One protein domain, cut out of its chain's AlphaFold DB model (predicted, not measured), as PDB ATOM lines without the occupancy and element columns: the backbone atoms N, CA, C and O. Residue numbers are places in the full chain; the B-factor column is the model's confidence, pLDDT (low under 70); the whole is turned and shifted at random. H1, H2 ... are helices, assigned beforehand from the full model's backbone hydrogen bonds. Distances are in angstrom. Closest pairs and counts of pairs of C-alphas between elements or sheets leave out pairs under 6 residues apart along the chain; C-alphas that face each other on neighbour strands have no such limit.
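Overview. This is residues 32 to 114 of the 115 residues of an uncharacterized protein of Sphingomonadales bacterium (UniProt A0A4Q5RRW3). A hairpin of two long helices, H1 and H2, is crossed by H3 and H4, which pack on H1 from different sides. The printed part has 83 residues, with four named helices, H1 to H4 in chain order, and no named strand: all helix. It is compact, radius of gyration of the C-alphas 12.2 A, spanning 31 by 26 by 23 A.

Along the chain. H1, residues 33 to 52, starts at C-alpha (-12.822, 15.958, -42.177) and measures 28.2 A; H2, residues 55 to 71, 24.6 A. H3, residues 80 to 94, measures 20.8 A; H4, residues 99 to 113, 21.1 A, ending at C-alpha (-20.468, -2.477, -47.320).

Arrangement. H1, the hub, touches H2 at a shallow tilt of 27 degrees, opposite ways; closest C-alphas, Ile 46 and Ala 61, 4.5 A. With residues 43 to 47 alone it touches H3, C-alphas of Gln 43 and Met 87 closest at 6.4 A. With residues 45 to 52 alone it touches H4, C-alphas of Cys 45 and Cys 109 closest at 5.5 A. In each helix every O i to N i+4 pair is within hydrogen-bond range.

Size, cuts and confidence. The printed part has no cut, no long link and no residue under pLDDT 70.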
ATOM      1  N   THR A  32      -9.588  16.235 -45.886       92.19
ATOM      2  CA  THR A  32     -10.785  16.892 -45.336       92.19
ATOM      3  C   THR A  32     -11.354  16.086 -44.156       92.19
ATOM      4  O   THR A  32     -11.096  14.882 -44.057       92.19
ATOM      5  N   PRO A  33     -12.179  16.687 -43.273       91.38
ATOM      6  CA  PRO A  33     -12.822  15.958 -42.177       91.38
ATOM      7  C   PRO A  33     -13.614  14.726 -42.642       91.38
ATOM      8  O   PRO A  33     -13.590  13.692 -41.983       91.38
ATOM      9  N   GLU A  34     -14.266  14.804 -43.804       92.62
ATOM     10  CA  GLU A  34     -15.004  13.691 -44.407       92.62
ATOM     11  C   GLU A  34     -14.070  12.565 -44.878       92.62
ATOM     12  O   GLU A  34     -14.408  11.391 -44.748       92.62
ATOM     13  N   GLN A  35     -12.885  12.903 -45.400       93.06
ATOM     14  CA  GLN A  35     -11.874  11.921 -45.805       93.06
ATOM     15  C   GLN A  35     -11.208  11.253 -44.598       93.06
ATOM     16  O   GLN A  35     -10.944  10.051 -44.643       93.06
ATOM     17  N   ALA A  36     -10.971  12.001 -43.519       93.06
ATOM     18  CA  ALA A  36     -10.462  11.458 -42.263       93.06
ATOM     19  C   ALA A  36     -11.485  10.532 -41.588       93.06
ATOM     20  O   ALA A  36     -11.131   9.430 -41.170       93.06
ATOM     21  N   GLN A  37     -12.765  10.920 -41.563       94.00
ATOM     22  CA  GLN A  37     -13.844  10.072 -41.049       94.00
ATOM     23  C   GLN A  37     -14.008   8.799 -41.894       94.00
ATOM     24  O   GLN A  37     -14.005   7.705 -41.346       94.00
ATOM     25  N   ALA A  38     -14.058   8.912 -43.227       95.81
ATOM     26  CA  ALA A  38     -14.187   7.750 -44.109       95.81
ATOM     27  C   ALA A  38     -12.986   6.787 -44.026       95.81
ATOM     28  O   ALA A  38     -13.147   5.583 -44.228       95.81
ATOM     29  N   TYR A  39     -11.789   7.300 -43.721       96.75
ATOM     30  CA  TYR A  39     -10.607   6.484 -43.448       96.75
ATOM     31  C   TYR A  39     -10.777   5.700 -42.143       96.75
ATOM     32  O   TYR A  39     -10.682   4.474 -42.140       96.75
ATOM     33  N   GLN A  40     -11.119   6.405 -41.064       95.75
ATOM     34  CA  GLN A  40     -11.361   5.853 -39.732       95.75
ATOM     35  C   GLN A  40     -12.487   4.805 -39.710       95.75
ATOM     36  O   GLN A  40     -12.294   3.703 -39.194       95.75
ATOM     37  N   ASP A  41     -13.623   5.096 -40.345       96.44
ATOM     38  CA  ASP A  41     -14.756   4.171 -40.472       96.44
ATOM     39  C   ASP A  41     -14.347   2.895 -41.220       96.44
ATOM     40  O   ASP A  41     -14.675   1.783 -40.797       96.44
ATOM     41  N   ALA A  42     -13.577   3.030 -42.306       98.31
ATOM     42  CA  ALA A  42     -13.062   1.889 -43.050       98.31
ATOM     43  C   ALA A  42     -12.106   1.036 -42.195       98.31
ATOM     44  O   ALA A  42     -12.263  -0.184 -42.159       98.31
ATOM     45  N   GLN A  43     -11.172   1.651 -41.457       98.31
ATOM     46  CA  GLN A  43     -10.261   0.945 -40.542       98.31
ATOM     47  C   GLN A  43     -11.019   0.153 -39.467       98.31
ATOM     48  O   GLN A  43     -10.785  -1.048 -39.305       98.31
ATOM     49  N   GLY A  44     -11.974   0.789 -38.781       96.81
ATOM     50  CA  GLY A  44     -12.803   0.124 -37.778       96.81
ATOM     51  C   GLY A  44     -13.637  -1.020 -38.368       96.81
ATOM     52  O   GLY A  44     -13.664  -2.123 -37.812       96.81
ATOM     53  N   CYS A  45     -14.252  -0.812 -39.539       98.25
ATOM     54  CA  CYS A  45     -15.045  -1.848 -40.197       98.25
ATOM     55  C   CYS A  45     -14.214  -3.048 -40.665       98.25
ATOM     56  O   CYS A  45     -14.675  -4.175 -40.497       98.25
ATOM     57  N   ILE A  46     -12.986  -2.861 -41.173       98.50
ATOM     58  CA  ILE A  46     -12.076  -3.973 -41.522       98.50
ATOM     59  C   ILE A  46     -11.926  -4.939 -40.344       98.50
ATOM     60  O   ILE A  46     -12.008  -6.154 -40.526       98.50
ATOM     61  N   LEU A  47     -11.683  -4.403 -39.146       97.62
ATOM     62  CA  LEU A  47     -11.409  -5.197 -37.950       97.62
ATOM     63  C   LEU A  47     -12.667  -5.908 -37.451       97.62
ATOM     64  O   LEU A  47     -12.639  -7.118 -37.228       97.62
ATOM     65  N   VAL A  48     -13.787  -5.189 -37.340       97.25
ATOM     66  CA  VAL A  48     -15.046  -5.748 -36.826       97.25
ATOM     67  C   VAL A  48     -15.650  -6.785 -37.778       97.25
ATOM     68  O   VAL A  48     -16.111  -7.833 -37.325       97.25
ATOM     69  N   LEU A  49     -15.589  -6.558 -39.093       98.44
ATOM     70  CA  LEU A  49     -16.046  -7.529 -40.090       98.44
ATOM     71  C   LEU A  49     -15.168  -8.794 -40.084       98.44
ATOM     72  O   LEU A  49     -15.699  -9.904 -40.043       98.44
ATOM     73  N   LYS A  50     -13.834  -8.655 -40.027       97.81
ATOM     74  CA  LYS A  50     -12.918  -9.805 -39.899       97.81
ATOM     75  C   LYS A  50     -13.131 -10.588 -38.605       97.81
ATOM     76  O   LYS A  50     -13.136 -11.814 -38.647       97.81
ATOM     77  N   ALA A  51     -13.335  -9.900 -37.481       96.00
ATOM     78  CA  ALA A  51     -13.609 -10.530 -36.191       96.00
ATOM     79  C   ALA A  51     -14.956 -11.276 -36.174       96.00
ATOM     80  O   ALA A  51     -15.074 -12.317 -35.530       96.00
ATOM     81  N   ALA A  52     -15.961 -10.779 -36.904       96.81
ATOM     82  CA  ALA A  52     -17.241 -11.460 -37.076       96.81
ATOM     83  C   ALA A  52     -17.150 -12.696 -37.996       96.81
ATOM     84  O   ALA A  52     -17.902 -13.650 -37.797       96.81
ATOM     85  N   GLY A  53     -16.231 -12.692 -38.970       96.06
ATOM     86  CA  GLY A  53     -15.902 -13.833 -39.831       96.06
ATOM     87  C   GLY A  53     -17.010 -14.264 -40.803       96.06
ATOM     88  O   GLY A  53     -18.106 -13.707 -40.814       96.06
ATOM     89  N   GLY A  54     -16.724 -15.275 -41.628       97.75
ATOM     90  CA  GLY A  54     -17.609 -15.733 -42.708       97.75
ATOM     91  C   GLY A  54     -17.450 -14.925 -44.002       97.75
ATOM     92  O   GLY A  54     -17.066 -13.757 -43.970       97.75
ATOM     93  N   ASP A  55     -17.728 -15.569 -45.135       97.81
ATOM     94  CA  ASP A  55     -17.307 -15.105 -46.465       97.81
ATOM     95  C   ASP A  55     -17.843 -13.706 -46.818       97.81
ATOM     96  O   ASP A  55     -17.056 -12.835 -47.186       97.81
ATOM     97  N   ASP A  56     -19.138 -13.442 -46.596       97.44
ATOM     98  CA  ASP A  56     -19.760 -12.131 -46.844       97.44
ATOM     99  C   ASP A  56     -19.059 -11.002 -46.062       97.44
ATOM    100  O   ASP A  56     -18.728  -9.952 -46.610       97.44
ATOM    101  N   ASN A  57     -18.781 -11.225 -44.770       98.12
ATOM    102  CA  ASN A  57     -18.083 -10.251 -43.927       98.12
ATOM    103  C   ASN A  57     -16.628 -10.054 -44.388       98.12
ATOM    104  O   ASN A  57     -16.114  -8.937 -44.332       98.12
ATOM    105  N   LEU A  58     -15.948 -11.119 -44.828       98.00
ATOM    106  CA  LEU A  58     -14.579 -11.027 -45.341       98.00
ATOM    107  C   LEU A  58     -14.531 -10.224 -46.647       98.00
ATOM    108  O   LEU A  58     -13.672  -9.354 -46.776       98.00
ATOM    109  N   GLN A  59     -15.492 -10.424 -47.552       98.12
ATOM    110  CA  GLN A  59     -15.628  -9.631 -48.776       98.12
ATOM    111  C   GLN A  59     -15.880  -8.145 -48.466       98.12
ATOM    112  O   GLN A  59     -15.221  -7.273 -49.033       98.12
ATOM    113  N   MET A  60     -16.771  -7.834 -47.517       98.50
ATOM    114  CA  MET A  60     -16.980  -6.457 -47.041       98.50
ATOM    115  C   MET A  60     -15.697  -5.857 -46.436       98.50
ATOM    116  O   MET A  60     -15.372  -4.696 -46.682       98.50
ATOM    117  N   ALA A  61     -14.923  -6.645 -45.683       98.38
ATOM    118  CA  ALA A  61     -13.653  -6.199 -45.110       98.38
ATOM    119  C   ALA A  61     -12.571  -5.938 -46.176       98.38
ATOM    120  O   ALA A  61     -11.698  -5.098 -45.960       98.38
ATOM    121  N   GLU A  62     -12.612  -6.624 -47.322       98.25
ATOM    122  CA  GLU A  62     -11.748  -6.337 -48.474       98.25
ATOM    123  C   GLU A  62     -12.131  -5.021 -49.165       98.25
ATOM    124  O   GLU A  62     -11.244  -4.229 -49.488       98.25
ATOM    125  N   GLN A  63     -13.431  -4.733 -49.317       98.31
ATOM    126  CA  GLN A  63     -13.906  -3.437 -49.824       98.31
ATOM    127  C   GLN A  63     -13.483  -2.284 -48.897       98.31
ATOM    128  O   GLN A  63     -12.899  -1.296 -49.353       98.31
ATOM    129  N   ALA A  64     -13.684  -2.449 -47.586       98.31
ATOM    130  CA  ALA A  64     -13.238  -1.491 -46.581       98.31
ATOM    131  C   ALA A  64     -11.705  -1.314 -46.594       98.31
ATOM    132  O   ALA A  64     -11.213  -0.189 -46.540       98.31
ATOM    133  N   MET A  65     -10.931  -2.395 -46.761       98.50
ATOM    134  CA  MET A  65      -9.467  -2.338 -46.909       98.50
ATOM    135  C   MET A  65      -9.032  -1.555 -48.151       98.50
ATOM    136  O   MET A  65      -8.082  -0.774 -48.072       98.50
ATOM    137  N   ALA A  66      -9.719  -1.721 -49.284       98.25
ATOM    138  CA  ALA A  66      -9.440  -0.940 -50.483       98.25
ATOM    139  C   ALA A  66      -9.659   0.562 -50.231       98.25
ATOM    140  O   ALA A  66      -8.792   1.368 -50.574       98.25
ATOM    141  N   LYS A  67     -10.756   0.936 -49.554       97.94
ATOM    142  CA  LYS A  67     -11.037   2.340 -49.216       97.94
ATOM    143  C   LYS A  67     -10.066   2.915 -48.186       97.94
ATOM    144  O   LYS A  67      -9.605   4.040 -48.352       97.94
ATOM    145  N   ALA A  68      -9.701   2.144 -47.164       97.94
ATOM    146  CA  ALA A  68      -8.710   2.572 -46.185       97.94
ATOM    147  C   ALA A  68      -7.355   2.850 -46.861       97.94
ATOM    148  O   ALA A  68      -6.763   3.900 -46.635       97.94
ATOM    149  N   LYS A  69      -6.898   1.973 -47.766       96.75
ATOM    150  CA  LYS A  69      -5.648   2.176 -48.520       96.75
ATOM    151  C   LYS A  69      -5.698   3.334 -49.519       96.75
ATOM    152  O   LYS A  69      -4.678   3.984 -49.719       96.75
ATOM    153  N   GLU A  70      -6.854   3.610 -50.124       97.19
ATOM    154  CA  GLU A  70      -7.069   4.798 -50.966       97.19
ATOM    155  C   GLU A  70      -6.851   6.097 -50.168       97.19
ATOM    156  O   GLU A  70      -6.236   7.039 -50.664       97.19
ATOM    157  N   LEU A  71      -7.333   6.133 -48.921       96.06
ATOM    158  CA  LEU A  71      -7.314   7.319 -48.062       96.06
ATOM    159  C   LEU A  71      -6.069   7.424 -47.160       96.06
ATOM    160  O   LEU A  71      -5.812   8.499 -46.621       96.06
ATOM    161  N   ALA A  72      -5.285   6.357 -46.988       95.56
ATOM    162  CA  ALA A  72      -4.147   6.344 -46.065       95.56
ATOM    163  C   ALA A  72      -3.094   7.446 -46.347       95.56
ATOM    164  O   ALA A  72      -2.752   8.167 -45.409       95.56
ATOM    165  N   PRO A  73      -2.639   7.696 -47.598       93.69
ATOM    166  CA  PRO A  73      -1.596   8.697 -47.850       93.69
ATOM    167  C   PRO A  73      -2.024  10.136 -47.533       93.69
ATOM    168  O   PRO A  73      -1.232  10.896 -46.984       93.69
ATOM    169  N   ILE A  74      -3.277  10.510 -47.822       93.56
ATOM    170  CA  ILE A  74      -3.801  11.853 -47.501       93.56
ATOM    171  C   ILE A  74      -4.030  12.048 -45.992       93.56
ATOM    172  O   ILE A  74      -4.004  13.176 -45.504       93.56
ATOM    173  N   ASN A  75      -4.180  10.945 -45.253       90.06
ATOM    174  CA  ASN A  75      -4.190  10.894 -43.792       90.06
ATOM    175  C   ASN A  75      -2.779  10.672 -43.199       90.06
ATOM    176  O   ASN A  75      -2.640  10.338 -42.026       90.06
ATOM    177  N   GLY A  76      -1.705  10.867 -43.972       90.00
ATOM    178  CA  GLY A  76      -0.319  10.792 -43.489       90.00
ATOM    179  C   GLY A  76       0.235   9.376 -43.276       90.00
ATOM    180  O   GLY A  76       1.443   9.230 -43.063       90.00
ATOM    181  N   ASP A  77      -0.599   8.341 -43.418       93.44
ATOM    182  CA  ASP A  77      -0.246   6.915 -43.401       93.44
ATOM    183  C   ASP A  77       0.252   6.462 -44.794       93.44
ATOM    184  O   ASP A  77      -0.209   5.492 -45.390       93.44
ATOM    185  N   ASP A  78       1.221   7.207 -45.331       93.88
ATOM    186  CA  ASP A  78       1.824   7.081 -46.672       93.88
ATOM    187  C   ASP A  78       2.690   5.824 -46.911       93.88
ATOM    188  O   ASP A  78       3.253   5.642 -47.992       93.88
ATOM    189  N   THR A  79       2.819   4.960 -45.906       94.50
ATOM    190  CA  THR A  79       3.678   3.770 -45.905       94.50
ATOM    191  C   THR A  79       2.983   2.616 -45.192       94.50
ATOM    192  O   THR A  79       2.241   2.826 -44.230       94.50
ATOM    193  N   ASP A  80       3.270   1.379 -45.615       94.69
ATOM    194  CA  ASP A  80       2.689   0.174 -45.004       94.69
ATOM    195  C   ASP A  80       2.971   0.082 -43.490       94.69
ATOM    196  O   ASP A  80       2.133  -0.423 -42.748       94.69
ATOM    197  N   GLU A  81       4.112   0.596 -43.009       96.19
ATOM    198  CA  GLU A  81       4.451   0.632 -41.575       96.19
ATOM    199  C   GLU A  81       3.523   1.569 -40.786       96.19
ATOM    200  O   GLU A  81       2.966   1.161 -39.764       96.19
ATOM    201  N   LYS A  82       3.307   2.798 -41.274       94.44
ATOM    202  CA  LYS A  82       2.378   3.747 -40.647       94.44
ATOM    203  C   LYS A  82       0.943   3.226 -40.691       94.44
ATOM    204  O   LYS A  82       0.295   3.161 -39.652       94.44
ATOM    205  N   PHE A  83       0.491   2.739 -41.851       95.88
ATOM    206  CA  PHE A  83      -0.831   2.127 -41.998       95.88
ATOM    207  C   PHE A  83      -1.025   0.936 -41.044       95.88
ATOM    208  O   PHE A  83      -2.050   0.840 -40.373       95.88
ATOM    209  N   ALA A  84      -0.032   0.049 -40.914       95.81
ATOM    210  CA  ALA A  84      -0.091  -1.073 -39.976       95.81
ATOM    211  C   ALA A  84      -0.133  -0.616 -38.507       95.81
ATOM    212  O   ALA A  84      -0.872  -1.196 -37.711       95.81
ATOM    213  N   LYS A  85       0.607   0.441 -38.142       95.50
ATOM    214  CA  LYS A  85       0.519   1.049 -36.807       95.50
ATOM    215  C   LYS A  85      -0.874   1.641 -36.556       95.50
ATOM    216  O   LYS A  85      -1.463   1.370 -35.518       95.50
ATOM    217  N   SER A  86      -1.412   2.378 -37.522       95.19
ATOM    218  CA  SER A  86      -2.743   2.994 -37.489       95.19
ATOM    219  C   SER A  86      -3.854   1.942 -37.319       95.19
ATOM    220  O   SER A  86      -4.725   2.074 -36.461       95.19
ATOM    221  N   MET A  87      -3.761   0.812 -38.035       96.94
ATOM    222  CA  MET A  87      -4.646  -0.346 -37.835       96.94
ATOM    223  C   MET A  87      -4.524  -0.965 -36.431       96.94
ATOM    224  O   MET A  87      -5.535  -1.362 -35.859       96.94
ATOM    225  N   LYS A  88      -3.315  -1.035 -35.854       95.25
ATOM    226  CA  LYS A  88      -3.106  -1.543 -34.489       95.25
ATOM    227  C   LYS A  88      -3.694  -0.613 -33.426       95.25
ATOM    228  O   LYS A  88      -4.293  -1.091 -32.467       95.25
ATOM    229  N   ASP A  89      -3.563   0.700 -33.603       92.88
ATOM    230  CA  ASP A  89      -4.187   1.684 -32.713       92.88
ATOM    231  C   ASP A  89      -5.726   1.505 -32.711       92.88
ATOM    232  O   ASP A  89      -6.364   1.566 -31.660       92.88
ATOM    233  N   TRP A  90      -6.319   1.172 -33.867       93.94
ATOM    234  CA  TRP A  90      -7.734   0.797 -33.985       93.94
ATOM    235  C   TRP A  90      -8.110  -0.523 -33.298       93.94
ATOM    236  O   TRP A  90      -9.181  -0.601 -32.694       93.94
ATOM    237  N   GLU A  91      -7.258  -1.552 -33.348       92.69
ATOM    238  CA  GLU A  91      -7.470  -2.798 -32.590       92.69
ATOM    239  C   GLU A  91      -7.517  -2.530 -31.077       92.69
ATOM    240  O   GLU A  91      -8.371  -3.076 -30.376       92.69
ATOM    241  N   GLU A  92      -6.652  -1.641 -30.577       92.62
ATOM    242  CA  GLU A  92      -6.632  -1.230 -29.169       92.62
ATOM    243  C   GLU A  92      -7.894  -0.436 -28.782       92.62
ATOM    244  O   GLU A  92      -8.476  -0.704 -27.729       92.62
ATOM    245  N   ILE A  93      -8.379   0.470 -29.643       89.31
ATOM    246  CA  ILE A  93      -9.642   1.208 -29.438       89.31
ATOM    247  C   ILE A  93     -10.844   0.255 -29.387       89.31
ATOM    248  O   ILE A  93     -11.663   0.339 -28.470       89.31
ATOM    249  N   LEU A  94     -10.955  -0.678 -30.338       88.44
ATOM    250  CA  LEU A  94     -12.067  -1.634 -30.387       88.44
ATOM    251  C   LEU A  94     -12.033  -2.637 -29.227       88.44
ATOM    252  O   LEU A  94     -13.091  -3.064 -28.767       88.44
ATOM    253  N   GLY A  95     -10.850  -2.954 -28.694       89.44
ATOM    254  CA  GLY A  95     -10.697  -3.757 -27.479       89.44
ATOM    255  C   GLY A  95     -11.300  -3.125 -26.213       89.44
ATOM    256  O   GLY A  95     -11.490  -3.829 -25.220       89.44
ATOM    257  N   LEU A  96     -11.621  -1.826 -26.239       92.12
ATOM    258  CA  LEU A  96     -12.295  -1.106 -25.151       92.12
ATOM    259  C   LEU A  96     -13.823  -1.023 -25.326       92.12
ATOM    260  O   LEU A  96     -14.513  -0.620 -24.389       92.12
ATOM    261  N   ALA A  97     -14.360  -1.389 -26.495       90.12
ATOM    262  CA  ALA A  97     -15.790  -1.314 -26.773       90.12
ATOM    263  C   ALA A  97     -16.573  -2.408 -26.031       90.12
ATOM    264  O   ALA A  97     -16.142  -3.560 -25.920       90.12
ATOM    265  N   SER A  98     -17.778  -2.084 -25.559       93.69
ATOM    266  CA  SER A  98     -18.680  -3.100 -25.016       93.69
ATOM    267  C   SER A  98     -19.200  -4.041 -26.110       93.69
ATOM    268  O   SER A  98     -19.172  -3.754 -27.312       93.69
ATOM    269  N   VAL A  99     -19.744  -5.183 -25.684       90.94
ATOM    270  CA  VAL A  99     -20.356  -6.174 -26.583       90.94
ATOM    271  C   VAL A  99     -21.518  -5.577 -27.391       90.94
ATOM    272  O   VAL A  99     -21.707  -5.948 -28.548       90.94
ATOM    273  N   ASP A 100     -22.295  -4.657 -26.815       94.19
ATOM    274  CA  ASP A 100     -23.463  -4.080 -27.492       94.19
ATOM    275  C   ASP A 100     -23.100  -2.908 -28.415       94.19
ATOM    276  O   ASP A 100     -23.732  -2.755 -29.461       94.19
ATOM    277  N   GLU A 101     -22.047  -2.146 -28.104       93.06
ATOM    278  CA  GLU A 101     -21.432  -1.199 -29.050       93.06
ATOM    279  C   GLU A 101     -20.817  -1.950 -30.240       93.06
ATOM    280  O   GLU A 101     -21.088  -1.608 -31.389       93.06
ATOM    281  N   SER A 102     -20.095  -3.048 -29.985       91.69
ATOM    282  CA  SER A 102     -19.505  -3.894 -31.035       91.69
ATOM    283  C   SER A 102     -20.556  -4.468 -31.995       91.69
ATOM    284  O   SER A 102     -20.334  -4.512 -33.204       91.69
ATOM    285  N   LYS A 103     -21.732  -4.878 -31.488       94.00
ATOM    286  CA  LYS A 103     -22.857  -5.342 -32.328       94.00
ATOM    287  C   LYS A 103     -23.447  -4.226 -33.187       94.00
ATOM    288  O   LYS A 103     -23.740  -4.466 -34.355       94.00
ATOM    289  N   GLN A 104     -23.649  -3.039 -32.612       96.12
ATOM    290  CA  GLN A 104     -24.169  -1.878 -33.341       96.12
ATOM    291  C   GLN A 104     -23.194  -1.454 -34.440       96.12
ATOM    292  O   GLN A 104     -23.599  -1.261 -35.582       96.12
ATOM    293  N   PHE A 105     -21.897  -1.408 -34.132       95.31
ATOM    294  CA  PHE A 105     -20.883  -1.052 -35.114       95.31
ATOM    295  C   PHE A 105     -20.767  -2.103 -36.233       95.31
ATOM    296  O   PHE A 105     -20.759  -1.735 -37.404       95.31
ATOM    297  N   LEU A 106     -20.826  -3.407 -35.917       96.94
ATOM    298  CA  LEU A 106     -20.907  -4.471 -36.931       96.94
ATOM    299  C   LEU A 106     -22.137  -4.326 -37.845       96.94
ATOM    300  O   LEU A 106     -22.033  -4.578 -39.045       96.94
ATOM    301  N   ALA A 107     -23.295  -3.941 -37.300       97.06
ATOM    302  CA  ALA A 107     -24.503  -3.718 -38.094       97.06
ATOM    303  C   ALA A 107     -24.321  -2.548 -39.078       97.06
ATOM    304  O   ALA A 107     -24.567  -2.724 -40.270       97.06
ATOM    305  N   ASN A 108     -23.791  -1.413 -38.609       97.00
ATOM    306  CA  ASN A 108     -23.507  -0.240 -39.444       97.00
ATOM    307  C   ASN A 108     -22.466  -0.546 -40.539       97.00
ATOM    308  O   ASN A 108     -22.623  -0.132 -41.688       97.00
ATOM    309  N   CYS A 109     -21.417  -1.306 -40.208       97.81
ATOM    310  CA  CYS A 109     -20.422  -1.746 -41.185       97.81
ATOM    311  C   CYS A 109     -21.043  -2.645 -42.259       97.81
ATOM    312  O   CYS A 109     -20.757  -2.470 -43.439       97.81
ATOM    313  N   ARG A 110     -21.927  -3.574 -41.882       98.12
ATOM    314  CA  ARG A 110     -22.645  -4.402 -42.860       98.12
ATOM    315  C   ARG A 110     -23.529  -3.567 -43.777       98.12
ATOM    316  O   ARG A 110     -23.456  -3.764 -44.977       98.12
ATOM    317  N   GLU A 111     -24.296  -2.619 -43.240       97.12
ATOM    318  CA  GLU A 111     -25.129  -1.714 -44.050       97.12
ATOM    319  C   GLU A 111     -24.293  -0.897 -45.050       97.12
ATOM    320  O   GLU A 111     -24.675  -0.754 -46.209       97.12
ATOM    321  N   THR A 112     -23.124  -0.414 -44.626       96.94
ATOM    322  CA  THR A 112     -22.224   0.409 -45.454       96.94
ATOM    323  C   THR A 112     -21.580  -0.377 -46.603       96.94
ATOM    324  O   THR A 112     -21.363   0.183 -47.676       96.94
ATOM    325  N   TRP A 113     -21.267  -1.661 -46.393       96.12
ATOM    326  CA  TRP A 113     -20.468  -2.477 -47.320       96.12
ATOM    327  C   TRP A 113     -21.255  -3.603 -48.027       96.12
ATOM    328  O   TRP A 113     -20.674  -4.348 -48.811       96.12
ATOM    329  N   SER A 114     -22.569  -3.746 -47.805       90.56
ATOM    330  CA  SER A 114     -23.413  -4.800 -48.410       90.56
ATOM    331  C   SER A 114     -23.858  -4.528 -49.862       90.56
ATOM    332  O   SER A 114     -25.013  -4.792 -50.200       90.56
TER     333      SER A 114